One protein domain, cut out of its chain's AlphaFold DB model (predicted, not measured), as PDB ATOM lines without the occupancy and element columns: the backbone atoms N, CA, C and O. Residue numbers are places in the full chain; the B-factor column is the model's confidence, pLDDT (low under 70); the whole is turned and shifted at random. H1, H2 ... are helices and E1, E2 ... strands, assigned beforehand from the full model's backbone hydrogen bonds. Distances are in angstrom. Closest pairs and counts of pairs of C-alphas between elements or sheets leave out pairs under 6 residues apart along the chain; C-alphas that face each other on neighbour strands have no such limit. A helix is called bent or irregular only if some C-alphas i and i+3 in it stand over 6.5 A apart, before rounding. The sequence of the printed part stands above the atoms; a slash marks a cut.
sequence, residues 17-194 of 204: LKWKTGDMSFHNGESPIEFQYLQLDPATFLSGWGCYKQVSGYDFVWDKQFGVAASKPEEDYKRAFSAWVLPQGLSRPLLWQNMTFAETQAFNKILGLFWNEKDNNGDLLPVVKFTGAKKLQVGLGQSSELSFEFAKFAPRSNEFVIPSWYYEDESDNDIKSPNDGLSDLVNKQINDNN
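What this domain is: This is residues 17 to 194 of the 204 residues of an uncharacterized protein of Flavobacteriaceae bacterium (UniProt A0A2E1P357). A strongly twisted sheet of seven strands, E4 to E10, curls round one helix, H1, and the small sheet E1 E2 E3 is partly face to face with it, the strands of the two crossed at 61 degrees, as a sandwich. From this body a tail, residues 179 to 194 with H4, sticks out. The printed part has 178 residues, with strands E1 to E8, then H1, H2, E9, E10, H3 and H4 along the chain; the neighbour strands are antiparallel, and the class is mixed. It is compact, with a radius of gyration of the C-alphas of 17.9 A, and elongated, spanning 68 by 36 by 32 A.

How they stand to each other: Start at Leu 17: E1, residues 17 to 20, E2, residues 25 to 28, and E3, residues 31 to 33, form a meander of two hairpins, each strand the antiparallel neighbour of the one before, with N 18 and O 27 at 3.0 A and N 33 and O 26 at 2.8 A. In the branched sheet, E7, residues 78 to 87, has E4, residues 37 to 40, and E5, residues 46 to 53, on one side and E8, residues 94 to 98, on the other side; look for N 39 and O 86 at 3.0 A, N 48 and O 80 at 3.0 A, and N 83 and O 96 at 2.9 A. E5 forms a hairpin with E6, residues 57 to 62, with N 51 and O 59 at 2.9 A. E9, residues 125 to 138, is beside E4, with N 38 and O 128 at 2.8 A, and forms a hairpin with E10, residues 141 to 154, with N 136 and O 143 at 2.8 A. The sheet curls round H1, residues 101 to 114, whose closest C-alphas to E10 are those of Ala 102 and Ser 144, 5.3 A apart. H2, residues 118 to 121, only grazes this sheet; H3, residues 165 to 172, and H4, residues 182 to 192, are not on it. Every O i to N i+4 pair is within hydrogen-bond range in H4, 9 of 10 in H1 and 0 of 4 in H3, where 2 of 5 O i to N i+3 pairs are; H2 is too short for such a pair.

Where its parts are: Find C-alpha 17 at (-42.712, 3.805, 41.140), where E1 begins. H1 begins at (-31.179, -5.215, 37.179) and runs 20.9 A; E7 runs 25.7 A, E9 32.9 A and E10 37.9 A. E9 bends by 76 degrees at residue 135 and E10 by 60 degrees at residue 151. H3 is irregular, C-alphas 169 and 172 being 7.0 A apart. H4 ends at (-38.709, 36.600, 68.009).

The domain as a whole: The C-alphas farthest apart are those of Leu 140 and Asn 194, 68.7 A. The printed part has no cut; E6 to E7 is a long link. Residues 167 to 194 are under pLDDT 70.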
ATOM      1  N   LEU A  17     -43.024   3.830  42.566       97.38
ATOM      2  CA  LEU A  17     -42.712   3.805  41.140       97.38
ATOM      3  C   LEU A  17     -42.051   2.466  40.799       97.38
ATOM      4  O   LEU A  17     -41.086   2.076  41.458       97.38
ATOM      5  N   LYS A  18     -42.545   1.765  39.773       96.12
ATOM      6  CA  LYS A  18     -41.969   0.481  39.337       96.12
ATOM      7  C   LYS A  18     -41.880   0.382  37.823       96.12
ATOM      8  O   LYS A  18     -42.853   0.662  37.132       96.12
ATOM      9  N   TRP A  19     -40.752  -0.091  37.307       96.75
ATOM     10  CA  TRP A  19     -40.647  -0.529  35.917       96.75
ATOM     11  C   TRP A  19     -41.195  -1.952  35.738       96.75
ATOM     12  O   TRP A  19     -40.744  -2.888  36.403       96.75
ATOM     13  N   LYS A  20     -42.117  -2.151  34.789       95.12
ATOM     14  CA  LYS A  20     -42.574  -3.486  34.373       95.12
ATOM     15  C   LYS A  20     -41.957  -3.851  33.021       95.12
ATOM     16  O   LYS A  20     -42.380  -3.373  31.976       95.12
ATOM     17  N   THR A  21     -40.982  -4.765  33.023       92.75
ATOM     18  CA  THR A  21     -40.303  -5.254  31.800       92.75
ATOM     19  C   THR A  21     -41.265  -5.853  30.769       92.75
ATOM     20  O   THR A  21     -41.038  -5.711  29.568       92.75
ATOM     21  N   GLY A  22     -42.329  -6.530  31.219       91.94
ATOM     22  CA  GLY A  22     -43.350  -7.095  30.328       91.94
ATOM     23  C   GLY A  22     -44.073  -6.015  29.521       91.94
ATOM     24  O   GLY A  22     -44.200  -6.149  28.303       91.94
ATOM     25  N   ASP A  23     -44.426  -4.923  30.200       94.50
ATOM     26  CA  ASP A  23     -45.226  -3.817  29.664       94.50
ATOM     27  C   ASP A  23     -44.358  -2.703  29.060       94.50
ATOM     28  O   ASP A  23     -44.869  -1.803  28.400       94.50
ATOM     29  N   MET A  24     -43.039  -2.761  29.271       95.25
ATOM     30  CA  MET A  24     -42.070  -1.752  28.838       95.25
ATOM     31  C   MET A  24     -42.462  -0.328  29.264       95.25
ATOM     32  O   MET A  24     -42.308   0.625  28.499       95.25
ATOM     33  N   SER A  25     -42.963  -0.185  30.490       97.00
ATOM     34  CA  SER A  25     -43.411   1.094  31.034       97.00
ATOM     35  C   SER A  25     -43.228   1.179  32.550       97.00
ATOM     36  O   SER A  25     -42.995   0.181  33.244       97.00
ATOM     37  N   PHE A  26     -43.285   2.410  33.055       97.56
ATOM     38  CA  PHE A  26     -43.360   2.693  34.481       97.56
ATOM     39  C   PHE A  26     -44.807   2.605  34.960       97.56
ATOM     40  O   PHE A  26     -45.726   2.968  34.234       97.56
ATOM     41  N   HIS A  27     -45.000   2.149  36.192       96.94
ATOM     42  CA  HIS A  27     -46.303   2.004  36.826       96.94
ATOM     43  C   HIS A  27     -46.318   2.648  38.210       96.94
ATOM     44  O   HIS A  27     -45.313   2.635  38.931       96.94
ATOM     45  N   ASN A  28     -47.500   3.125  38.593       94.38
ATOM     46  CA  ASN A  28     -47.871   3.399  39.968       94.38
ATOM     47  C   ASN A  28     -48.977   2.423  40.394       94.38
ATOM     48  O   ASN A  28     -50.108   2.482  39.917       94.38
ATOM     49  N   GLY A  29     -48.623   1.467  41.258       91.50
ATOM     50  CA  GLY A  29     -49.489   0.318  41.533       91.50
ATOM     51  C   GLY A  29     -49.662  -0.531  40.272       91.50
ATOM     52  O   GLY A  29     -48.674  -0.948  39.668       91.50
ATOM     53  N   GLU A  30     -50.907  -0.763  39.858       90.62
ATOM     54  CA  GLU A  30     -51.198  -1.489  38.617       90.62
ATOM     55  C   GLU A  30     -51.293  -0.583  37.384       90.62
ATOM     56  O   GLU A  30     -51.123  -1.058  36.260       90.62
ATOM     57  N   SER A  31     -51.476   0.722  37.575       93.50
ATOM     58  CA  SER A  31     -51.677   1.667  36.479       93.50
ATOM     59  C   SER A  31     -50.346   2.078  35.843       93.50
ATOM     60  O   SER A  31     -49.449   2.513  36.572       93.50
ATOM     61  N   PRO A  32     -50.187   1.971  34.511       95.12
ATOM     62  CA  PRO A  32     -49.044   2.563  33.834       95.12
ATOM     63  C   PRO A  32     -49.097   4.088  33.968       95.12
ATOM     64  O   PRO A  32     -50.177   4.683  33.962       95.12
ATOM     65  N   ILE A  33     -47.931   4.713  34.076       95.12
ATOM     66  CA  ILE A  33     -47.782   6.165  34.082       95.12
ATOM     67  C   ILE A  33     -46.891   6.595  32.920       95.12
ATOM     68  O   ILE A  33     -45.882   5.957  32.613       95.12
ATOM     69  N   GLU A  34     -47.262   7.699  32.282       94.50
ATOM     70  CA  GLU A  34     -46.478   8.327  31.226       94.50
ATOM     71  C   GLU A  34     -45.899   9.639  31.751       94.50
ATOM     72  O   GLU A  34     -46.617  10.479  32.289       94.50
ATOM     73  N   PHE A  35     -44.589   9.810  31.609       96.81
ATOM     74  CA  PHE A  35     -43.894  11.044  31.948       96.81
ATOM     75  C   PHE A  35     -42.687  11.216  31.031       96.81
ATOM     76  O   PHE A  35     -42.077  10.240  30.591       96.81
ATOM     77  N   GLN A  36     -42.313  12.468  30.766       97.62
ATOM     78  CA  GLN A  36     -41.090  12.774  30.023       97.62
ATOM     79  C   GLN A  36     -39.918  13.089  30.954       97.62
ATOM     80  O   GLN A  36     -38.793  12.674  30.676       97.62
ATOM     81  N   TYR A  37     -40.170  13.804  32.051       98.62
ATOM     82  CA  TYR A  37     -39.140  14.206  33.007       98.62
ATOM     83  C   TYR A  37     -39.371  13.598  34.387       98.62
ATOM     84  O   TYR A  37     -40.508  13.367  34.794       98.62
ATOM     85  N   LEU A  38     -38.275  13.377  35.103       98.44
ATOM     86  CA  LEU A  38     -38.238  12.903  36.475       98.44
ATOM     87  C   LEU A  38     -37.347  13.856  37.275       98.44
ATOM     88  O   LEU A  38     -36.160  13.983  36.967       98.44
ATOM     89  N   GLN A  39     -37.908  14.552  38.261       98.69
ATOM     90  CA  GLN A  39     -37.117  15.293  39.246       98.69
ATOM     91  C   GLN A  39     -36.709  14.322  40.357       98.69
ATOM     92  O   GLN A  39     -37.538  13.531  40.800       98.69
ATOM     93  N   LEU A  40     -35.451  14.354  40.791       98.50
ATOM     94  CA  LEU A  40     -34.954  13.490  41.864       98.50
ATOM     95  C   LEU A  40     -34.493  14.329  43.050       98.50
ATOM     96  O   LEU A  40     -33.985  15.427  42.854       98.50
ATOM     97  N   ASP A  41     -34.620  13.785  44.258       97.19
ATOM     98  CA  ASP A  41     -34.126  14.413  45.483       97.19
ATOM     99  C   ASP A  41     -32.923  13.636  46.048       97.19
ATOM    100  O   ASP A  41     -33.124  12.639  46.750       97.19
ATOM    101  N   PRO A  42     -31.670  14.050  45.756       96.62
ATOM    102  CA  PRO A  42     -30.473  13.337  46.198       96.62
ATOM    103  C   PRO A  42     -30.351  13.179  47.714       96.62
ATOM    104  O   PRO A  42     -29.687  12.247  48.160       96.62
ATOM    105  N   ALA A  43     -30.990  14.051  48.505       94.56
ATOM    106  CA  ALA A  43     -30.983  13.946  49.963       94.56
ATOM    107  C   ALA A  43     -31.738  12.706  50.470       94.56
ATOM    108  O   ALA A  43     -31.541  12.286  51.604       94.56
ATOM    109  N   THR A  44     -32.578  12.104  49.626       95.62
ATOM    110  CA  THR A  44     -33.368  10.905  49.948       95.62
ATOM    111  C   THR A  44     -32.732   9.609  49.469       95.62
ATOM    112  O   THR A  44     -33.323   8.538  49.601       95.62
ATOM    113  N   PHE A  45     -31.566   9.687  48.830       97.06
ATOM    114  CA  PHE A  45     -30.991   8.523  48.185       97.06
ATOM    115  C   PHE A  45     -30.400   7.568  49.210       97.06
ATOM    116  O   PHE A  45     -29.465   7.905  49.934       97.06
ATOM    117  N   LEU A  46     -30.881   6.331  49.175       97.38
ATOM    118  CA  LEU A  46     -30.297   5.218  49.905       97.38
ATOM    119  C   LEU A  46     -29.708   4.225  48.910       97.38
ATOM    120  O   LEU A  46     -30.275   3.939  47.854       97.38
ATOM    121  N   SER A  47     -28.547   3.685  49.257       97.56
ATOM    122  CA  SER A  47     -27.973   2.516  48.606       97.56
ATOM    123  C   SER A  47     -27.945   1.393  49.624       97.56
ATOM    124  O   SER A  47     -27.829   1.644  50.820       97.56
ATOM    125  N   GLY A  48     -28.078   0.153  49.177       97.75
ATOM    126  CA  GLY A  48     -28.071  -0.966  50.106       97.75
ATOM    127  C   GLY A  48     -28.227  -2.304  49.425       97.75
ATOM    128  O   GLY A  48     -27.834  -2.512  48.273       97.75
ATOM    129  N   TRP A  49     -28.823  -3.218  50.165       97.94
ATOM    130  CA  TRP A  49     -29.072  -4.586  49.778       97.94
ATOM    131  C   TRP A  49     -30.574  -4.835  49.782       97.94
ATOM    132  O   TRP A  49     -31.259  -4.431  50.710       97.94
ATOM    133  N   GLY A  50     -31.087  -5.515  48.762       96.94
ATOM    134  CA  GLY A  50     -32.487  -5.917  48.692       96.94
ATOM    135  C   GLY A  50     -32.637  -7.363  48.246       96.94
ATOM    136  O   GLY A  50     -31.879  -7.832  47.388       96.94
ATOM    137  N   CYS A  51     -33.626  -8.062  48.788       95.81
ATOM    138  CA  CYS A  51     -34.045  -9.377  48.316       95.81
ATOM    139  C   CYS A  51     -35.576  -9.493  48.300       95.81
ATOM    140  O   CYS A  51     -36.299  -8.639  48.815       95.81
ATOM    141  N   TYR A  52     -36.078 -10.517  47.612       92.56
ATOM    142  CA  TYR A  52     -37.492 -10.869  47.651       92.56
ATOM    143  C   TYR A  52     -37.626 -12.214  48.351       92.56
ATOM    144  O   TYR A  52     -37.173 -13.237  47.834       92.56
ATOM    145  N   LYS A  53     -38.281 -12.207  49.507       89.38
ATOM    146  CA  LYS A  53     -38.605 -13.392  50.294       89.38
ATOM    147  C   LYS A  53     -40.051 -13.772  49.997       89.38
ATOM    148  O   LYS A  53     -40.954 -12.956  50.125       89.38
ATOM    149  N   GLN A  54     -40.301 -15.025  49.616       86.56
ATOM    150  CA  GLN A  54     -41.649 -15.470  49.219       86.56
ATOM    151  C   GLN A  54     -42.723 -15.238  50.294       86.56
ATOM    152  O   GLN A  54     -43.879 -15.022  49.947       86.56
ATOM    153  N   VAL A  55     -42.345 -15.296  51.575       86.19
ATOM    154  CA  VAL A  55     -43.274 -15.191  52.710       86.19
ATOM    155  C   VAL A  55     -43.483 -13.742  53.157       86.19
ATOM    156  O   VAL A  55     -44.611 -13.355  53.437       86.19
ATOM    157  N   SER A  56     -42.414 -12.945  53.226       86.88
ATOM    158  CA  SER A  56     -42.443 -11.579  53.775       86.88
ATOM    159  C   SER A  56     -42.385 -10.477  52.713       86.88
ATOM    160  O   SER A  56     -42.468  -9.303  53.050       86.88
ATOM    161  N   GLY A  57     -42.260 -10.834  51.434       90.81
ATOM    162  CA  GLY A  57     -42.160  -9.884  50.334       90.81
ATOM    163  C   GLY A  57     -40.764  -9.282  50.192       90.81
ATOM    164  O   GLY A  57     -39.751  -9.966  50.346       90.81
ATOM    165  N   TYR A  58     -40.714  -8.006  49.820       92.19
ATOM    166  CA  TYR A  58     -39.458  -7.282  49.654       92.19
ATOM    167  C   TYR A  58     -38.813  -6.990  51.009       92.19
ATOM    168  O   TYR A  58     -39.486  -6.529  51.924       92.19
ATOM    169  N   ASP A  59     -37.507  -7.208  51.097       94.50
ATOM    170  CA  ASP A  59     -36.701  -6.926  52.280       94.50
ATOM    171  C   ASP A  59     -35.475  -6.105  51.867       94.50
ATOM    172  O   ASP A  59     -34.836  -6.418  50.856       94.50
ATOM    173  N   PHE A  60     -35.175  -5.042  52.614       95.62
ATOM    174  CA  PHE A  60     -34.120  -4.081  52.307       95.62
ATOM    175  C   PHE A  60     -33.273  -3.774  53.542       95.62
ATOM    176  O   PHE A  60     -33.789  -3.525  54.625       95.62
ATOM    177  N   VAL A  61     -31.957  -3.734  53.344       96.31
ATOM    178  CA  VAL A  61     -30.963  -3.347  54.346       96.31
ATOM    179  C   VAL A  61     -30.116  -2.227  53.753       96.31
ATOM    180  O   VAL A  61     -29.362  -2.452  52.801       96.31
ATOM    181  N   TRP A  62     -30.258  -1.016  54.283       97.06
ATOM    182  CA  TRP A  62     -29.582   0.172  53.762       97.06
ATOM    183  C   TRP A  62     -28.151   0.302  54.285       97.06
ATOM    184  O   TRP A  62     -27.839  -0.078  55.414       97.06
ATOM    185  N   ASP A  63     -27.259   0.821  53.442       96.31
ATOM    186  CA  ASP A  63     -25.906   1.170  53.857       96.31
ATOM    187  C   ASP A  63     -25.950   2.395  54.780       96.31
ATOM    188  O   ASP A  63     -26.785   3.283  54.618       96.31
ATOM    189  N   LYS A  64     -24.974   2.505  55.689       94.44
ATOM    190  CA  LYS A  64     -24.835   3.680  56.563       94.44
ATOM    191  C   LYS A  64     -24.604   4.982  55.783       94.44
ATOM    192  O   LYS A  64     -24.937   6.060  56.263       94.44
ATOM    193  N   GLN A  65     -23.973   4.890  54.615       94.56
ATOM    194  CA  GLN A  65     -23.685   6.031  53.759       94.56
ATOM    195  C   GLN A  65     -23.956   5.658  52.304       94.56
ATOM    196  O   GLN A  65     -23.456   4.645  51.810       94.56
ATOM    197  N   PHE A  66     -24.697   6.518  51.604       95.31
ATOM    198  CA  PHE A  66     -24.963   6.351  50.182       95.31
ATOM    199  C   PHE A  66     -23.664   6.202  49.376       95.31
ATOM    200  O   PHE A  66     -22.732   6.998  49.504       95.31
ATOM    201  N   GLY A  67     -23.607   5.172  48.533       93.31
ATOM    202  CA  GLY A  67     -22.459   4.870  47.679       93.31
ATOM    203  C   GLY A  67     -21.311   4.129  48.376       93.31
ATOM    204  O   GLY A  67     -20.388   3.685  47.694       93.31
ATOM    205  N   VAL A  68     -21.370   3.932  49.698       95.50
ATOM    206  CA  VAL A  68     -20.368   3.177  50.465       95.50
ATOM    207  C   VAL A  68     -20.969   1.839  50.879       95.50
ATOM    208  O   VAL A  68     -21.632   1.724  51.905       95.50
ATOM    209  N   ALA A  69     -20.747   0.816  50.052       95.31
ATOM    210  CA  ALA A  69     -21.366  -0.491  50.243       95.31
ATOM    211  C   ALA A  69     -20.950  -1.143  51.574       95.31
ATOM    212  O   ALA A  69     -19.768  -1.404  51.810       95.31
ATOM    213  N   ALA A  70     -21.938  -1.464  52.409       95.00
ATOM    214  CA  ALA A  70     -21.763  -2.301  53.585       95.00
ATOM    215  C   ALA A  70     -21.609  -3.781  53.195       95.00
ATOM    216  O   ALA A  70     -21.886  -4.185  52.057       95.00
ATOM    217  N   SER A  71     -21.201  -4.614  54.158       96.69
ATOM    218  CA  SER A  71     -21.170  -6.067  53.985       96.69
ATOM    219  C   SER A  71     -22.540  -6.597  53.570       96.69
ATOM    220  O   SER A  71     -23.574  -6.190  54.097       96.69
ATOM    221  N   LYS A  72     -22.531  -7.521  52.611       97.44
ATOM    222  CA  LYS A  72     -23.735  -8.200  52.144       97.44
ATOM    223  C   LYS A  72     -24.388  -8.978  53.303       97.44
ATOM    224  O   LYS A  72     -23.668  -9.775  53.904       97.44
ATOM    225  N   PRO A  73     -25.695  -8.798  53.586       95.94
ATOM    226  CA  PRO A  73     -26.366  -9.505  54.679       95.94
ATOM    227  C   PRO A  73     -26.393 -11.023  54.469       95.94
ATOM    228  O   PRO A  73     -25.888 -11.773  55.298       95.94
ATOM    229  N   GLU A  74     -26.934 -11.468  53.331       95.88
ATOM    230  CA  GLU A  74     -27.086 -12.884  52.971       95.88
ATOM    231  C   GLU A  74     -26.851 -13.099  51.463       95.88
ATOM    232  O   GLU A  74     -26.773 -12.147  50.681       95.88
ATOM    233  N   GLU A  75     -26.704 -14.353  51.027       94.25
ATOM    234  CA  GLU A  75     -26.311 -14.700  49.652       94.25
ATOM    235  C   GLU A  75     -27.318 -14.243  48.580       94.25
ATOM    236  O   GLU A  75     -26.912 -13.857  47.482       94.25
ATOM    237  N   ASP A  76     -28.611 -14.234  48.882       94.25
ATOM    238  CA  ASP A  76     -29.694 -13.909  47.950       94.25
ATOM    239  C   ASP A  76     -29.896 -12.399  47.734       94.25
ATOM    240  O   ASP A  76     -30.478 -11.988  46.722       94.25
ATOM    241  N   TYR A  77     -29.361 -11.561  48.627       96.25
ATOM    242  CA  TYR A  77     -29.443 -10.109  48.494       96.25
ATOM    243  C   TYR A  77     -28.691  -9.612  47.256       96.25
ATOM    244  O   TYR A  77     -27.655 -10.134  46.833       96.25
ATOM    245  N   LYS A  78     -29.199  -8.543  46.655       96.38
ATOM    246  CA  LYS A  78     -28.574  -7.837  45.531       96.38
ATOM    247  C   LYS A  78     -28.446  -6.369  45.876       96.38
ATOM    248  O   LYS A  78     -29.155  -5.880  46.746       96.38
ATOM    249  N   ARG A  79     -27.541  -5.665  45.196       97.06
ATOM    250  CA  ARG A  79     -27.455  -4.213  45.349       97.06
ATOM    251  C   ARG A  79     -28.791  -3.580  44.969       97.06
ATOM    252  O   ARG A  79     -29.375  -3.939  43.950       97.06
ATOM    253  N   ALA A  80     -29.244  -2.682  45.824       98.00
ATOM    254  CA  ALA A  80     -30.525  -2.010  45.758       98.00
ATOM    255  C   ALA A  80     -30.335  -0.510  45.972       98.00
ATOM    256  O   ALA A  80     -29.290  -0.060  46.460       98.00
ATOM    257  N   PHE A  81     -31.368   0.242  45.627       98.38
ATOM    258  CA  PHE A  81     -31.453   1.666  45.897       98.38
ATOM    259  C   PHE A  81     -32.862   2.039  46.360       98.38
ATOM    260  O   PHE A  81     -33.820   1.293  46.133       98.38
ATOM    261  N   SER A  82     -32.958   3.208  46.977       97.94
ATOM    262  CA  SER A  82     -34.201   3.922  47.239       97.94
ATOM    263  C   SER A  82     -34.006   5.389  46.888       97.94
ATOM    264  O   SER A  82     -32.940   5.948  47.148       97.94
ATOM    265  N   ALA A  83     -35.002   5.994  46.256       97.94
ATOM    266  CA  ALA A  83     -35.006   7.409  45.929       97.94
ATOM    267  C   ALA A  83     -36.442   7.917  45.827       97.94
ATOM    268  O   ALA A  83     -37.263   7.327  45.117       97.94
ATOM    269  N   TRP A  84     -36.736   9.048  46.460       98.00
ATOM    270  CA  TRP A  84     -37.945   9.786  46.124       98.00
ATOM    271  C   TRP A  84     -37.741  10.527  44.808       98.00
ATOM    272  O   TRP A  84     -36.706  11.157  44.567       98.00
ATOM    273  N   VAL A  85     -38.744  10.429  43.942       98.38
ATOM    274  CA  VAL A  85     -38.732  11.033  42.612       98.38
ATOM    275  C   VAL A  85     -40.104  11.595  42.271       98.38
ATOM    276  O   VAL A  85     -41.125  11.037  42.662       98.38
ATOM    277  N   LEU A  86     -40.150  12.680  41.506       98.44
ATOM    278  CA  LEU A  86     -41.389  13.274  41.010       98.44
ATOM    279  C   LEU A  86     -41.454  13.140  39.485       98.44
ATOM    280  O   LEU A  86     -40.779  13.893  38.770       98.44
ATOM    281  N   PRO A  87     -42.240  12.181  38.963       98.12
ATOM    282  CA  PRO A  87     -42.576  12.132  37.548       98.12
ATOM    283  C   PRO A  87     -43.366  13.377  37.142       98.12
ATOM    284  O   PRO A  87     -44.304  13.786  37.827       98.12
ATOM    285  N   GLN A  88     -43.002  13.975  36.011       97.38
ATOM    286  CA  GLN A  88     -43.701  15.137  35.474       97.38
ATOM    287  C   GLN A  88     -45.198  14.851  35.303       97.38
ATOM    288  O   GLN A  88     -45.575  13.858  34.688       97.38
ATOM    289  N   GLY A  89     -46.035  15.775  35.777       94.00
ATOM    290  CA  GLY A  89     -47.491  15.703  35.636       94.00
ATOM    291  C   GLY A  89     -48.202  15.020  36.804       94.00
ATOM    292  O   GLY A  89     -49.424  15.095  36.873       94.00
ATOM    293  N   LEU A  90     -47.466  14.410  37.740       94.19
ATOM    294  CA  LEU A  90     -48.039  13.918  38.991       94.19
ATOM    295  C   LEU A  90     -48.073  15.019  40.057       94.19
ATOM    296  O   LEU A  90     -47.217  15.899  40.093       94.19
ATOM    297  N   SER A  91     -49.065  14.944  40.943       93.75
ATOM    298  CA  SER A  91     -49.277  15.886  42.052       93.75
ATOM    299  C   SER A  91     -48.567  15.488  43.351       93.75
ATOM    300  O   SER A  91     -48.769  16.130  44.379       93.75
ATOM    301  N   ARG A  92     -47.774  14.411  43.328       94.50
ATOM    302  CA  ARG A  92     -47.031  13.885  44.480       94.50
ATOM    303  C   ARG A  92     -45.799  13.104  44.021       94.50
ATOM    304  O   ARG A  92     -45.835  12.533  42.924       94.50
ATOM    305  N   PRO A  93     -44.736  13.011  44.840       96.88
ATOM    306  CA  PRO A  93     -43.599  12.174  44.516       96.88
ATOM    307  C   PRO A  93     -43.944  10.698  44.748       96.88
ATOM    308  O   PRO A  93     -44.867  10.346  45.489       96.88
ATOM    309  N   LEU A  94     -43.175   9.829  44.106       97.12
ATOM    310  CA  LEU A  94     -43.230   8.385  44.247       97.12
ATOM    311  C   LEU A  94     -41.892   7.869  44.775       97.12
ATOM    312  O   LEU A  94     -40.830   8.413  44.468       97.12
ATOM    313  N   LEU A  95     -41.951   6.786  45.537       97.25
ATOM    314  CA  LEU A  95     -40.785   6.076  46.032       97.25
ATOM    315  C   LEU A  95     -40.299   5.093  44.965       97.25
ATOM    316  O   LEU A  95     -40.963   4.096  44.663       97.25
ATOM    317  N   TRP A  96     -39.136   5.369  44.380       98.00
ATOM    318  CA  TRP A  96     -38.460   4.458  43.468       98.00
ATOM    319  C   TRP A  96     -37.452   3.620  44.251       98.00
ATOM    320  O   TRP A  96     -36.327   4.041  44.510       98.00
ATOM    321  N   GLN A  97     -37.894   2.436  44.667       97.06
ATOM    322  CA  GLN A  97     -37.135   1.536  45.528       97.06
ATOM    323  C   GLN A  97     -37.128   0.134  44.931       97.06
ATOM    324  O   GLN A  97     -38.172  -0.520  44.853       97.06
ATOM    325  N   ASN A  98     -35.962  -0.332  44.478       95.31
ATOM    326  CA  ASN A  98     -35.855  -1.659  43.879       95.31
ATOM    327  C   ASN A  98     -34.422  -2.217  43.875       95.31
ATOM    328  O   ASN A  98     -33.442  -1.518  44.124       95.31
ATOM    329  N   MET A  99     -34.316  -3.507  43.555       95.56
ATOM    330  CA  MET A  99     -33.068  -4.259  43.362       95.56
ATOM    331  C   MET A  99     -33.026  -4.999  42.013       95.56
ATOM    332  O   MET A  99     -32.166  -5.855  41.774       95.56
ATOM    333  N   THR A 100     -33.979  -4.720  41.116       93.56
ATOM    334  CA  THR A 100     -33.989  -5.298  39.768       93.56
ATOM    335  C   THR A 100     -32.806  -4.771  38.958       93.56
ATOM    336  O   THR A 100     -32.354  -3.637  39.131       93.56
ATOM    337  N   PHE A 101     -32.305  -5.595  38.034       92.12
ATOM    338  CA  PHE A 101     -31.179  -5.215  37.179       92.12
ATOM    339  C   PHE A 101     -31.476  -3.950  36.363       92.12
ATOM    340  O   PHE A 101     -30.644  -3.049  36.334       92.12
ATOM    341  N   ALA A 102     -32.655  -3.877  35.732       94.81
ATOM    342  CA  ALA A 102     -33.045  -2.760  34.871       94.81
ATOM    343  C   ALA A 102     -33.024  -1.420  35.620       94.81
ATOM    344  O   ALA A 102     -32.392  -0.469  35.166       94.81
ATOM    345  N   GLU A 103     -33.678  -1.359  36.780       96.94
ATOM    346  CA  GLU A 103     -33.828  -0.110  37.529       96.94
ATOM    347  C   GLU A 103     -32.545   0.266  38.265       96.94
ATOM    348  O   GLU A 103     -32.159   1.428  38.235       96.94
ATOM    349  N   THR A 104     -31.812  -0.703  38.822       95.88
ATOM    350  CA  THR A 104     -30.522  -0.420  39.479       95.88
ATOM    351  C   THR A 104     -29.487   0.096  38.475       95.88
ATOM    352  O   THR A 104     -28.759   1.046  38.753       95.88
ATOM    353  N   GLN A 105     -29.431  -0.488  37.271       96.06
ATOM    354  CA  GLN A 105     -28.599   0.033  36.178       96.06
ATOM    355  C   GLN A 105     -29.022   1.442  35.762       96.06
ATOM    356  O   GLN A 105     -28.162   2.301  35.577       96.06
ATOM    357  N   ALA A 106     -30.327   1.679  35.607       98.00
ATOM    358  CA  ALA A 106     -30.855   2.983  35.226       98.00
ATOM    359  C   ALA A 106     -30.501   4.057  36.259       98.00
ATOM    360  O   ALA A 106     -29.970   5.102  35.893       98.00
ATOM    361  N   PHE A 107     -30.717   3.766  37.541       98.44
ATOM    362  CA  PHE A 107     -30.386   4.662  38.638       98.44
ATOM    363  C   PHE A 107     -28.885   4.977  38.672       98.44
ATOM    364  O   PHE A 107     -28.508   6.144  38.663       98.44
ATOM    365  N   ASN A 108     -28.014   3.969  38.574       97.62
ATOM    366  CA  ASN A 108     -26.564   4.191  38.528       97.62
ATOM    367  C   ASN A 108     -26.129   5.057  37.333       97.62
ATOM    368  O   ASN A 108     -25.264   5.921  37.478       97.62
ATOM    369  N   LYS A 109     -26.733   4.855  36.153       98.06
ATOM    370  CA  LYS A 109     -26.486   5.708  34.980       98.06
ATOM    371  C   LYS A 109     -26.942   7.140  35.234       98.06
ATOM    372  O   LYS A 109     -26.197   8.056  34.911       98.06
ATOM    373  N   ILE A 110     -28.115   7.322  35.844       98.56
ATOM    374  CA  ILE A 110     -28.650   8.632  36.234       98.56
ATOM    375  C   ILE A 110     -27.698   9.360  37.189       98.56
ATOM    376  O   ILE A 110     -27.426  10.537  36.972       98.56
ATOM    377  N   LEU A 111     -27.136   8.681  38.197       97.75
ATOM    378  CA  LEU A 111     -26.149   9.294  39.097       97.75
ATOM    379  C   LEU A 111     -24.957   9.852  38.310       97.75
ATOM    380  O   LEU A 111     -24.559  10.996  38.514       97.75
ATOM    381  N   GLY A 112     -24.441   9.092  37.342       97.56
ATOM    382  CA  GLY A 112     -23.346   9.534  36.474       97.56
ATOM    383  C   GLY A 112     -23.640  10.801  35.658       97.56
ATOM    384  O   GLY A 112     -22.702  11.422  35.167       97.56
ATOM    385  N   LEU A 113     -24.908  11.204  35.525       98.12
ATOM    386  CA  LEU A 113     -25.312  12.391  34.769       98.12
ATOM    387  C   LEU A 113     -25.195  13.700  35.558       98.12
ATOM    388  O   LEU A 113     -25.035  14.748  34.940       98.12
ATOM    389  N   PHE A 114     -25.313  13.668  36.890       97.88
ATOM    390  CA  PHE A 114     -25.395  14.898  37.692       97.88
ATOM    391  C   PHE A 114     -24.625  14.861  39.018       97.88
ATOM    392  O   PHE A 114     -24.435  15.913  39.623       97.88
ATOM    393  N   TRP A 115     -24.203  13.688  39.504       96.56
ATOM    394  CA  TRP A 115     -23.752  13.519  40.893       96.56
ATOM    395  C   TRP A 115     -22.590  14.435  41.279       96.56
ATOM    396  O   TRP A 115     -22.591  14.995  42.369       96.56
ATOM    397  N   ASN A 116     -21.637  14.635  40.367       95.81
ATOM    398  CA  ASN A 116     -20.468  15.481  40.611       95.81
ATOM    399  C   ASN A 116     -20.789  16.985  40.597       95.81
ATOM    400  O   ASN A 116     -20.007  17.771  41.114       95.81
ATOM    401  N   GLU A 117     -21.928  17.380  40.026       95.25
ATOM    402  CA  GLU A 117     -22.346  18.781  39.914       95.25
ATOM    403  C   GLU A 117     -23.410  19.167  40.945       95.25
ATOM    404  O   GLU A 117     -23.727  20.348  41.080       95.25
ATOM    405  N   LYS A 118     -23.975  18.204  41.688       93.94
ATOM    406  CA  LYS A 118     -25.123  18.461  42.574       93.94
ATOM    407  C   LYS A 118     -24.829  19.542  43.621       93.94
ATOM    408  O   LYS A 118     -25.651  20.425  43.823       93.94
ATOM    409  N   ASP A 119     -23.633  19.524  44.212       92.75
ATOM    410  CA  ASP A 119     -23.260  20.452  45.289       92.75
ATOM    411  C   ASP A 119     -22.945  21.860  44.758       92.75
ATOM    412  O   ASP A 119     -23.041  22.841  45.492       92.75
ATOM    413  N   ASN A 120     -22.645  21.984  43.461       95.31
ATOM    414  CA  ASN A 120     -22.421  23.269  42.793       95.31
ATOM    415  C   ASN A 120     -23.736  23.987  42.434       95.31
ATOM    416  O   ASN A 120     -23.701  25.133  41.988       95.31
ATOM    417  N   ASN A 121     -24.887  23.323  42.592       94.88
ATOM    418  CA  ASN A 121     -26.196  23.823  42.163       94.88
ATOM    419  C   ASN A 121     -27.127  24.192  43.336       94.88
ATOM    420  O   ASN A 121     -28.312  24.449  43.118       94.88
ATOM    421  N   GLY A 122     -26.590  24.285  44.559       90.81
ATOM    422  CA  GLY A 122     -27.337  24.700  45.751       90.81
ATOM    423  C   GLY A 122     -28.549  23.803  46.019       90.81
ATOM    424  O   GLY A 122     -28.450  22.584  45.927       90.81
ATOM    425  N   ASP A 123     -29.702  24.414  46.296       92.50
ATOM    426  CA  ASP A 123     -30.950  23.696  46.606       92.50
ATOM    427  C   ASP A 123     -31.717  23.210  45.359       92.50
ATOM    428  O   ASP A 123     -32.856  22.736  45.452       92.50
ATOM    429  N   LEU A 124     -31.137  23.354  44.161       97.62
ATOM    430  CA  LEU A 124     -31.767  22.882  42.935       97.62
ATOM    431  C   LEU A 124     -31.674  21.358  42.830       97.62
ATOM    432  O   LEU A 124     -30.626  20.746  43.027       97.62
ATOM    433  N   LEU A 125     -32.775  20.744  42.417       98.25
ATOM    434  CA  LEU A 125     -32.876  19.308  42.230       98.25
ATOM    435  C   LEU A 125     -32.565  18.911  40.779       98.25
ATOM    436  O   LEU A 125     -33.010  19.590  39.843       98.25
ATOM    437  N   PRO A 126     -31.836  17.806  40.555       98.62
ATOM    438  CA  PRO A 126     -31.591  17.277  39.222       98.62
ATOM    439  C   PRO A 126     -32.897  16.803  38.578       98.62
ATOM    440  O   PRO A 126     -33.720  16.118  39.188       98.62
ATOM    441  N   VAL A 127     -33.056  17.139  37.304       98.75
ATOM    442  CA  VAL A 127     -34.138  16.671  36.444       98.75
ATOM    443  C   VAL A 127     -33.522  15.881  35.303       98.75
ATOM    444  O   VAL A 127     -32.652  16.380  34.584       98.75
ATOM    445  N   VAL A 128     -34.001  14.657  35.108       98.81
ATOM    446  CA  VAL A 128     -33.622  13.806  33.979       98.81
ATOM    447  C   VAL A 128     -34.802  13.605  33.046       98.81
ATOM    448  O   VAL A 128     -35.958  13.629  33.463       98.81
ATOM    449  N   LYS A 129     -34.510  13.399  31.768       98.69
ATOM    450  CA  LYS A 129     -35.477  13.038  30.740       98.69
ATOM    451  C   LYS A 129     -35.421  11.537  30.509       98.69
ATOM    452  O   LYS A 129     -34.346  11.016  30.229       98.69
ATOM    453  N   PHE A 130     -36.558  10.856  30.569       98.44
ATOM    454  CA  PHE A 130     -36.654   9.476  30.106       98.44
ATOM    455  C   PHE A 130     -36.660   9.464  28.574       98.44
ATOM    456  O   PHE A 130     -37.514  10.087  27.941       98.44
ATOM    457  N   THR A 131     -35.683   8.793  27.964       97.88
ATOM    458  CA  THR A 131     -35.520   8.750  26.498       97.88
ATOM    459  C   THR A 131     -35.942   7.424  25.883       97.88
ATOM    460  O   THR A 131     -35.948   7.282  24.662       97.88
ATOM    461  N   GLY A 132     -36.360   6.473  26.718       96.69
ATOM    462  CA  GLY A 132     -36.970   5.219  26.304       96.69
ATOM    463  C   GLY A 132     -36.314   4.006  26.943       96.69
ATOM    464  O   GLY A 132     -35.443   4.106  27.808       96.69
ATOM    465  N   ALA A 133     -36.744   2.830  26.500       97.06
ATOM    466  CA  ALA A 133     -36.218   1.564  26.973       97.06
ATOM    467  C   ALA A 133     -36.112   0.547  25.838       97.06
ATOM    468  O   ALA A 133     -36.899   0.559  24.892       97.06
ATOM    469  N   LYS A 134     -35.164  -0.381  25.959       95.69
ATOM    470  CA  LYS A 134     -35.017  -1.525  25.046       95.69
ATOM    471  C   LYS A 134     -34.965  -2.828  25.829       95.69
ATOM    472  O   LYS A 134     -34.431  -2.868  26.936       95.69
ATOM    473  N   LYS A 135     -35.515  -3.901  25.260       94.06
ATOM    474  CA  LYS A 135     -35.422  -5.239  25.857       94.06
ATOM    475  C   LYS A 135     -33.983  -5.744  25.784       94.06
ATOM    476  O   LYS A 135     -33.301  -5.547  24.782       94.06
ATOM    477  N   LEU A 136     -33.548  -6.410  26.844       91.62
ATOM    478  CA  LEU A 136     -32.256  -7.072  26.950       91.62
ATOM    479  C   LEU A 136     -32.462  -8.520  27.383       91.62
ATOM    480  O   LEU A 136     -33.248  -8.801  28.286       91.62
ATOM    481  N   GLN A 137     -31.709  -9.433  26.782       86.12
ATOM    482  CA  GLN A 137     -31.590 -10.794  27.290       86.12
ATOM    483  C   GLN A 137     -30.509 -10.813  28.378       86.12
ATOM    484  O   GLN A 137     -29.379 -10.398  28.131       86.12
ATOM    485  N   VAL A 138     -30.846 -11.289  29.578       78.88
ATOM    486  CA  VAL A 138     -29.907 -11.416  30.702       78.88
ATOM    487  C   VAL A 138     -29.951 -12.860  31.194       78.88
ATOM    488  O   VAL A 138     -30.867 -13.271  31.907       78.88
ATOM    489  N   GLY A 139     -28.972 -13.657  30.760       79.25
ATOM    490  CA  GLY A 139     -28.984 -15.107  30.958       79.25
ATOM    491  C   GLY A 139     -30.210 -15.750  30.300       79.25
ATOM    492  O   GLY A 139     -30.508 -15.495  29.134       79.25
ATOM    493  N   LEU A 140     -30.943 -16.567  31.061       77.69
ATOM    494  CA  LEU A 140     -32.191 -17.196  30.608       77.69
ATOM    495  C   LEU A 140     -33.420 -16.272  30.719       77.69
ATOM    496  O   LEU A 140     -34.489 -16.629  30.232       77.69
ATOM    497  N   GLY A 141     -33.289 -15.100  31.348       82.94
ATOM    498  CA  GLY A 141     -34.387 -14.159  31.571       82.94
ATOM    499  C   GLY A 141     -34.390 -12.968  30.611       82.94
ATOM    500  O   GLY A 141     -33.395 -12.668  29.947       82.94
ATOM    501  N   GLN A 142     -35.514 -12.251  30.584       87.88
ATOM    502  CA  GLN A 142     -35.625 -10.948  29.928       87.88
ATOM    503  C   GLN A 142     -35.561  -9.813  30.951       87.88
ATOM    504  O   GLN A 142     -36.113  -9.902  32.046       87.88
ATOM    505  N   SER A 143     -34.898  -8.732  30.562       92.62
ATOM    506  CA  SER A 143     -34.790  -7.474  31.295       92.62
ATOM    507  C   SER A 143     -34.978  -6.305  30.322       92.62
ATOM    508  O   SER A 143     -35.207  -6.500  29.125       92.62
ATOM    509  N   SER A 144     -34.843  -5.081  30.821       95.75
ATOM    510  CA  SER A 144     -34.788  -3.866  30.009       95.75
ATOM    511  C   SER A 144     -33.520  -3.066  30.309       95.75
ATOM    512  O   SER A 144     -32.982  -3.128  31.415       95.75
ATOM    513  N   GLU A 145     -33.054  -2.307  29.323       96.56
ATOM    514  CA  GLU A 145     -32.180  -1.152  29.521       96.56
ATOM    515  C   GLU A 145     -33.047   0.099  29.470       96.56
ATOM    516  O   GLU A 145     -33.736   0.301  28.469       96.56
ATOM    517  N   LEU A 146     -33.019   0.913  30.525       97.81
ATOM    518  CA  LEU A 146     -33.725   2.193  30.572       97.81
ATOM    519  C   LEU A 146     -32.722   3.313  30.293       97.81
ATOM    520  O   LEU A 146     -31.628   3.319  30.865       97.81
ATOM    521  N   SER A 147     -33.098   4.241  29.420       97.88
ATOM    522  CA  SER A 147     -32.250   5.341  28.982       97.88
ATOM    523  C   SER A 147     -32.769   6.663  29.527       97.88
ATOM    524  O   SER A 147     -33.962   6.966  29.450       97.88
ATOM    525  N   PHE A 148     -31.843   7.449  30.069       98.56
ATOM    526  CA  PHE A 148     -32.106   8.768  30.619       98.56
ATOM    527  C   PHE A 148     -31.032   9.752  30.162       98.56
ATOM    528  O   PHE A 148     -29.878   9.370  29.966       98.56
ATOM    529  N   GLU A 149     -31.411  11.017  30.031       98.56
ATOM    530  CA  GLU A 149     -30.514  12.136  29.744       98.56
ATOM    531  C   GLU A 149     -30.666  13.212  30.817       98.56
ATOM    532  O   GLU A 149     -31.755  13.408  31.360       98.56
ATOM    533  N   PHE A 150     -29.587  13.933  31.122       98.56
ATOM    534  CA  PHE A 150     -29.673  15.087  32.009       98.56
ATOM    535  C   PHE A 150     -30.463  16.196  31.318       98.56
ATOM    536  O   PHE A 150     -30.151  16.555  30.184       98.56
ATOM    537  N   ALA A 151     -31.474  16.745  31.989       98.44
ATOM    538  CA  ALA A 151     -32.227  17.877  31.466       98.44
ATOM    539  C   ALA A 151     -31.705  19.196  32.042       98.44
ATOM    540  O   ALA A 151     -31.335  20.092  31.286       98.44
ATOM    541  N   LYS A 152     -31.712  19.333  33.375       98.44
ATOM    542  CA  LYS A 152     -31.285  20.541  34.103       98.44
ATOM    543  C   LYS A 152     -31.277  20.304  35.613       98.44
ATOM    544  O   LYS A 152     -31.901  19.362  36.089       98.44
ATOM    545  N   PHE A 153     -30.677  21.224  36.361       98.56
ATOM    546  CA  PHE A 153     -31.048  21.470  37.754       98.56
ATOM    547  C   PHE A 153     -32.224  22.458  37.791       98.56
ATOM    548  O   PHE A 153     -32.257  23.419  37.019       98.56
ATOM    549  N   ALA A 154     -33.227  22.203  38.627       98.06
ATOM    550  CA  ALA A 154     -34.425  23.033  38.731       98.06
ATOM    551  C   ALA A 154     -34.886  23.161  40.189       98.06
ATOM    552  O   ALA A 154     -34.613  22.256  40.977       98.06
ATOM    553  N   PRO A 155     -35.615  24.231  40.557       98.00
ATOM    554  CA  PRO A 155     -36.203  24.334  41.888       98.00
ATOM    555  C   PRO A 155     -37.058  23.105  42.212       98.00
ATOM    556  O   PRO A 155     -37.713  22.555  41.318       98.00
ATOM    557  N   ARG A 156     -37.054  22.674  43.477       97.56
ATOM    558  CA  ARG A 156     -37.961  21.628  43.969       97.56
ATOM    559  C   ARG A 156     -39.409  22.021  43.647       97.56
ATOM    560  O   ARG A 156     -39.819  23.136  43.956       97.56
ATOM    561  N   SER A 157     -40.166  21.121  43.018       97.12
ATOM    562  CA  SER A 157     -41.596  21.347  42.769       97.12
ATOM    563  C   SER A 157     -42.363  21.462  44.087       97.12
ATOM    564  O   SER A 157     -42.057  20.734  45.032       97.12
ATOM    565  N   ASN A 158     -43.410  22.286  44.131       96.12
ATOM    566  CA  ASN A 158     -44.303  22.390  45.298       96.12
ATOM    567  C   ASN A 158     -45.026  21.068  45.610       96.12
ATOM    568  O   ASN A 158     -45.491  20.845  46.718       96.12
ATOM    569  N   GLU A 159     -45.112  20.199  44.614       96.00
ATOM    570  CA  GLU A 159     -45.727  18.880  44.598       96.00
ATOM    571  C   GLU A 159     -44.743  17.811  45.066       96.00
ATOM    572  O   GLU A 159     -45.152  16.695  45.365       96.00
ATOM    573  N   PHE A 160     -43.447  18.127  45.157       96.31
ATOM    574  CA  PHE A 160     -42.424  17.225  45.678       96.31
ATOM    575  C   PHE A 160     -42.407  17.274  47.214       96.31
ATOM    576  O   PHE A 160     -41.403  17.610  47.850       96.31
ATOM    577  N   VAL A 161     -43.546  16.920  47.804       94.25
ATOM    578  CA  VAL A 161     -43.743  16.815  49.249       94.25
ATOM    579  C   VAL A 161     -43.652  15.347  49.637       94.25
ATOM    580  O   VAL A 161     -44.516  14.543  49.285       94.25
ATOM    581  N   ILE A 162     -42.577  14.993  50.338       91.38
ATOM    582  CA  ILE A 162     -42.359  13.633  50.830       91.38
ATOM    583  C   ILE A 162     -43.316  13.387  52.006       91.38
ATOM    584  O   ILE A 162     -43.393  14.232  52.901       91.38
ATOM    585  N   PRO A 163     -44.064  12.271  52.022       87.25
ATOM    586  CA  PRO A 163     -44.967  11.953  53.123       87.25
ATOM    587  C   PRO A 163     -44.248  11.841  54.475       87.25
ATOM    588  O   PRO A 163     -43.165  11.267  54.549       87.25
ATOM    589  N   SER A 164     -44.874  12.327  55.554       83.06
ATOM    590  CA  SER A 164     -44.252  12.392  56.890       83.06
ATOM    591  C   SER A 164     -43.825  11.031  57.444       83.06
ATOM    592  O   SER A 164     -42.761  10.937  58.044       83.06
ATOM    593  N   TRP A 165     -44.602   9.976  57.169       78.44
ATOM    594  CA  TRP A 165     -44.310   8.611  57.620       78.44
ATOM    595  C   TRP A 165     -42.943   8.099  57.154       78.44
ATOM    596  O   TRP A 165     -42.363   7.244  57.810       78.44
ATOM    597  N   TYR A 166     -42.390   8.644  56.063       73.12
ATOM    598  CA  TYR A 166     -41.050   8.286  55.598       73.12
ATOM    599  C   TYR A 166     -39.968   8.620  56.636       73.12
ATOM    600  O   TYR A 166     -38.991   7.891  56.761       73.12
ATOM    601  N   TYR A 167     -40.151   9.701  57.392       67.56
ATOM    602  CA  TYR A 167     -39.204  10.134  58.419       67.56
ATOM    603  C   TYR A 167     -39.456   9.464  59.778       67.56
ATOM    604  O   TYR A 167     -38.590   9.495  60.646       67.56
ATOM    605  N   GLU A 168     -40.627   8.856  59.979       59.09
ATOM    606  CA  GLU A 168     -40.991   8.205  61.244       59.09
ATOM    607  C   GLU A 168     -40.275   6.850  61.408       59.09
ATOM    608  O   GLU A 168     -39.833   6.525  62.512       59.09
ATOM    609  N   ASP A 169     -40.056   6.116  60.310       50.28
ATOM    610  CA  ASP A 169     -39.333   4.832  60.300       50.28
ATOM    611  C   ASP A 169     -37.813   4.975  60.555       50.28
ATOM    612  O   ASP A 169     -37.147   4.000  60.907       50.28
ATOM    613  N   GLU A 170     -37.240   6.180  60.421       45.97
ATOM    614  CA  GLU A 170     -35.811   6.444  60.685       45.97
ATOM    615  C   GLU A 170     -35.500   6.738  62.169       45.97
ATOM    616  O   GLU A 170     -34.333   6.827  62.556       45.97
ATOM    617  N   SER A 171     -36.522   6.824  63.030       39.66
ATOM    618  CA  SER A 171     -36.361   7.168  64.455       39.66
ATOM    619  C   SER A 171     -35.667   6.100  65.319       39.66
ATOM    620  O   SER A 171     -35.299   6.396  66.456       39.66
ATOM    621  N   ASP A 172     -35.397   4.908  64.773       40.41
ATOM    622  CA  ASP A 172     -34.641   3.842  65.452       40.41
ATOM    623  C   ASP A 172     -33.155   3.752  65.037       40.41
ATOM    624  O   ASP A 172     -32.407   2.966  65.619       40.41
ATOM    625  N   ASN A 173     -32.671   4.553  64.073       41.50
ATOM    626  CA  ASN A 173     -31.263   4.520  63.650       41.50
ATOM    627  C   ASN A 173     -30.700   5.913  63.325       41.50
ATOM    628  O   ASN A 173     -30.569   6.251  62.160       41.50
ATOM    629  N   ASP A 174     -30.330   6.675  64.359       44.81
ATOM    630  CA  ASP A 174     -29.272   7.711  64.467       44.81
ATOM    631  C   ASP A 174     -28.718   8.396  63.179       44.81
ATOM    632  O   ASP A 174     -27.519   8.676  63.060       44.81
ATOM    633  N   ILE A 175     -29.577   8.706  62.206       46.69
ATOM    634  CA  ILE A 175     -29.295   9.529  61.029       46.69
ATOM    635  C   ILE A 175     -30.185  10.757  61.171       46.69
ATOM    636  O   ILE A 175     -31.387  10.717  60.941       46.69
ATOM    637  N   LYS A 176     -29.591  11.866  61.610       40.75
ATOM    638  CA  LYS A 176     -30.307  13.138  61.704       40.75
ATOM    639  C   LYS A 176     -30.621  13.636  60.301       40.75
ATOM    640  O   LYS A 176     -29.704  13.846  59.503       40.75
ATOM    641  N   SER A 177     -31.903  13.859  60.035       45.28
ATOM    642  CA  SER A 177     -32.358  14.559  58.840       45.28
ATOM    643  C   SER A 177     -31.669  15.931  58.762       45.28
ATOM    644  O   SER A 177     -31.627  16.644  59.766       45.28
ATOM    645  N   PRO A 178     -31.160  16.372  57.596       56.38
ATOM    646  CA  PRO A 178     -30.627  17.728  57.429       56.38
ATOM    647  C   PRO A 178     -31.655  18.838  57.710       56.38
ATOM    648  O   PRO A 178     -31.271  19.995  57.856       56.38
ATOM    649  N   ASN A 179     -32.943  18.485  57.792       55.84
ATOM    650  CA  ASN A 179     -34.047  19.398  58.085       55.84
ATOM    651  C   ASN A 179     -34.615  19.248  59.508       55.84
ATOM    652  O   ASN A 179     -35.588  19.933  59.836       55.84
ATOM    653  N   ASP A 180     -34.027  18.400  60.362       45.28
ATOM    654  CA  ASP A 180     -34.414  18.328  61.775       45.28
ATOM    655  C   ASP A 180     -34.111  19.664  62.469       45.28
ATOM    656  O   ASP A 180     -32.958  20.082  62.590       45.28
ATOM    657  N   GLY A 181     -35.165  20.351  62.917       52.81
ATOM    658  CA  GLY A 181     -35.082  21.644  63.605       52.81
ATOM    659  C   GLY A 181     -35.275  22.881  62.718       52.81
ATOM    660  O   GLY A 181     -35.243  24.000  63.234       52.81
ATOM    661  N   LEU A 182     -35.530  22.727  61.411       57.16
ATOM    662  CA  LEU A 182     -35.824  23.875  60.539       57.16
ATOM    663  C   LEU A 182     -37.177  24.521  60.894       57.16
ATOM    664  O   LEU A 182     -37.304  25.743  60.908       57.16
ATOM    665  N   SER A 183     -38.169  23.707  61.254       60.47
ATOM    666  CA  SER A 183     -39.474  24.151  61.763       60.47
ATOM    667  C   SER A 183     -39.359  24.893  63.096       60.47
ATOM    668  O   SER A 183     -40.027  25.908  63.288       60.47
ATOM    669  N   ASP A 184     -38.472  24.453  63.990       64.19
ATOM    670  CA  ASP A 184     -38.222  25.126  65.268       64.19
ATOM    671  C   ASP A 184     -37.499  26.464  65.077       64.19
ATOM    672  O   ASP A 184     -37.817  27.432  65.764       64.19
ATOM    673  N   LEU A 185     -36.583  26.560  64.106       60.94
ATOM    674  CA  LEU A 185     -35.929  27.819  63.735       60.94
ATOM    675  C   LEU A 185     -36.901  28.813  63.088       60.94
ATOM    676  O   LEU A 185     -36.871  29.990  63.438       60.94
ATOM    677  N   VAL A 186     -37.800  28.352  62.211       60.56
ATOM    678  CA  VAL A 186     -38.846  29.196  61.605       60.56
ATOM    679  C   VAL A 186     -39.842  29.675  62.665       60.56
ATOM    680  O   VAL A 186     -40.156  30.862  62.718       60.56
ATOM    681  N   ASN A 187     -40.278  28.795  63.570       58.59
ATOM    682  CA  ASN A 187     -41.167  29.169  64.675       58.59
ATOM    683  C   ASN A 187     -40.488  30.124  65.665       58.59
ATOM    684  O   ASN A 187     -41.127  31.049  66.165       58.59
ATOM    685  N   LYS A 188     -39.189  29.948  65.921       60.84
ATOM    686  CA  LYS A 188     -38.403  30.869  66.745       60.84
ATOM    687  C   LYS A 188     -38.244  32.231  66.071       60.84
ATOM    688  O   LYS A 188     -38.431  33.242  66.726       60.84
ATOM    689  N   GLN A 189     -38.019  32.274  64.760       56.25
ATOM    690  CA  GLN A 189     -37.918  33.524  64.002       56.25
ATOM    691  C   GLN A 189     -39.266  34.260  63.888       56.25
ATOM    692  O   GLN A 189     -39.287  35.484  63.860       56.25
ATOM    693  N   ILE A 190     -40.398  33.551  63.858       59.09
ATOM    694  CA  ILE A 190     -41.737  34.165  63.900       59.09
ATOM    695  C   ILE A 190     -42.055  34.700  65.306       59.09
ATOM    696  O   ILE A 190     -42.616  35.785  65.432       59.09
ATOM    697  N   ASN A 191     -41.663  33.977  66.359       57.31
ATOM    698  CA  ASN A 191     -41.885  34.406  67.741       57.31
ATOM    699  C   ASN A 191     -40.944  35.541  68.178       57.31
ATOM    700  O   ASN A 191     -41.381  36.423  68.911       57.31
ATOM    701  N   ASP A 192     -39.696  35.555  67.701       56.88
ATOM    702  CA  ASP A 192     -38.709  36.600  68.009       56.88
ATOM    703  C   ASP A 192     -38.967  37.898  67.210       56.88
ATOM    704  O   ASP A 192     -38.551  38.967  67.643       56.88
ATOM    705  N   ASN A 193     -39.689  37.841  66.079       51.84
ATOM    706  CA  ASN A 193     -40.052  39.017  65.265       51.84
ATOM    707  C   ASN A 193     -41.397  39.661  65.649       51.84
ATOM    708  O   ASN A 193     -41.864  40.562  64.951       51.84
ATOM    709  N   ASN A 194     -42.034  39.219  66.736       49.25
ATOM    710  CA  ASN A 194     -43.265  39.842  67.238       49.25
ATOM    711  C   ASN A 194     -43.004  41.035  68.174       49.25
ATOM    712  O   ASN A 194     -43.939  41.544  68.789       49.25
TER     713      ASN A 194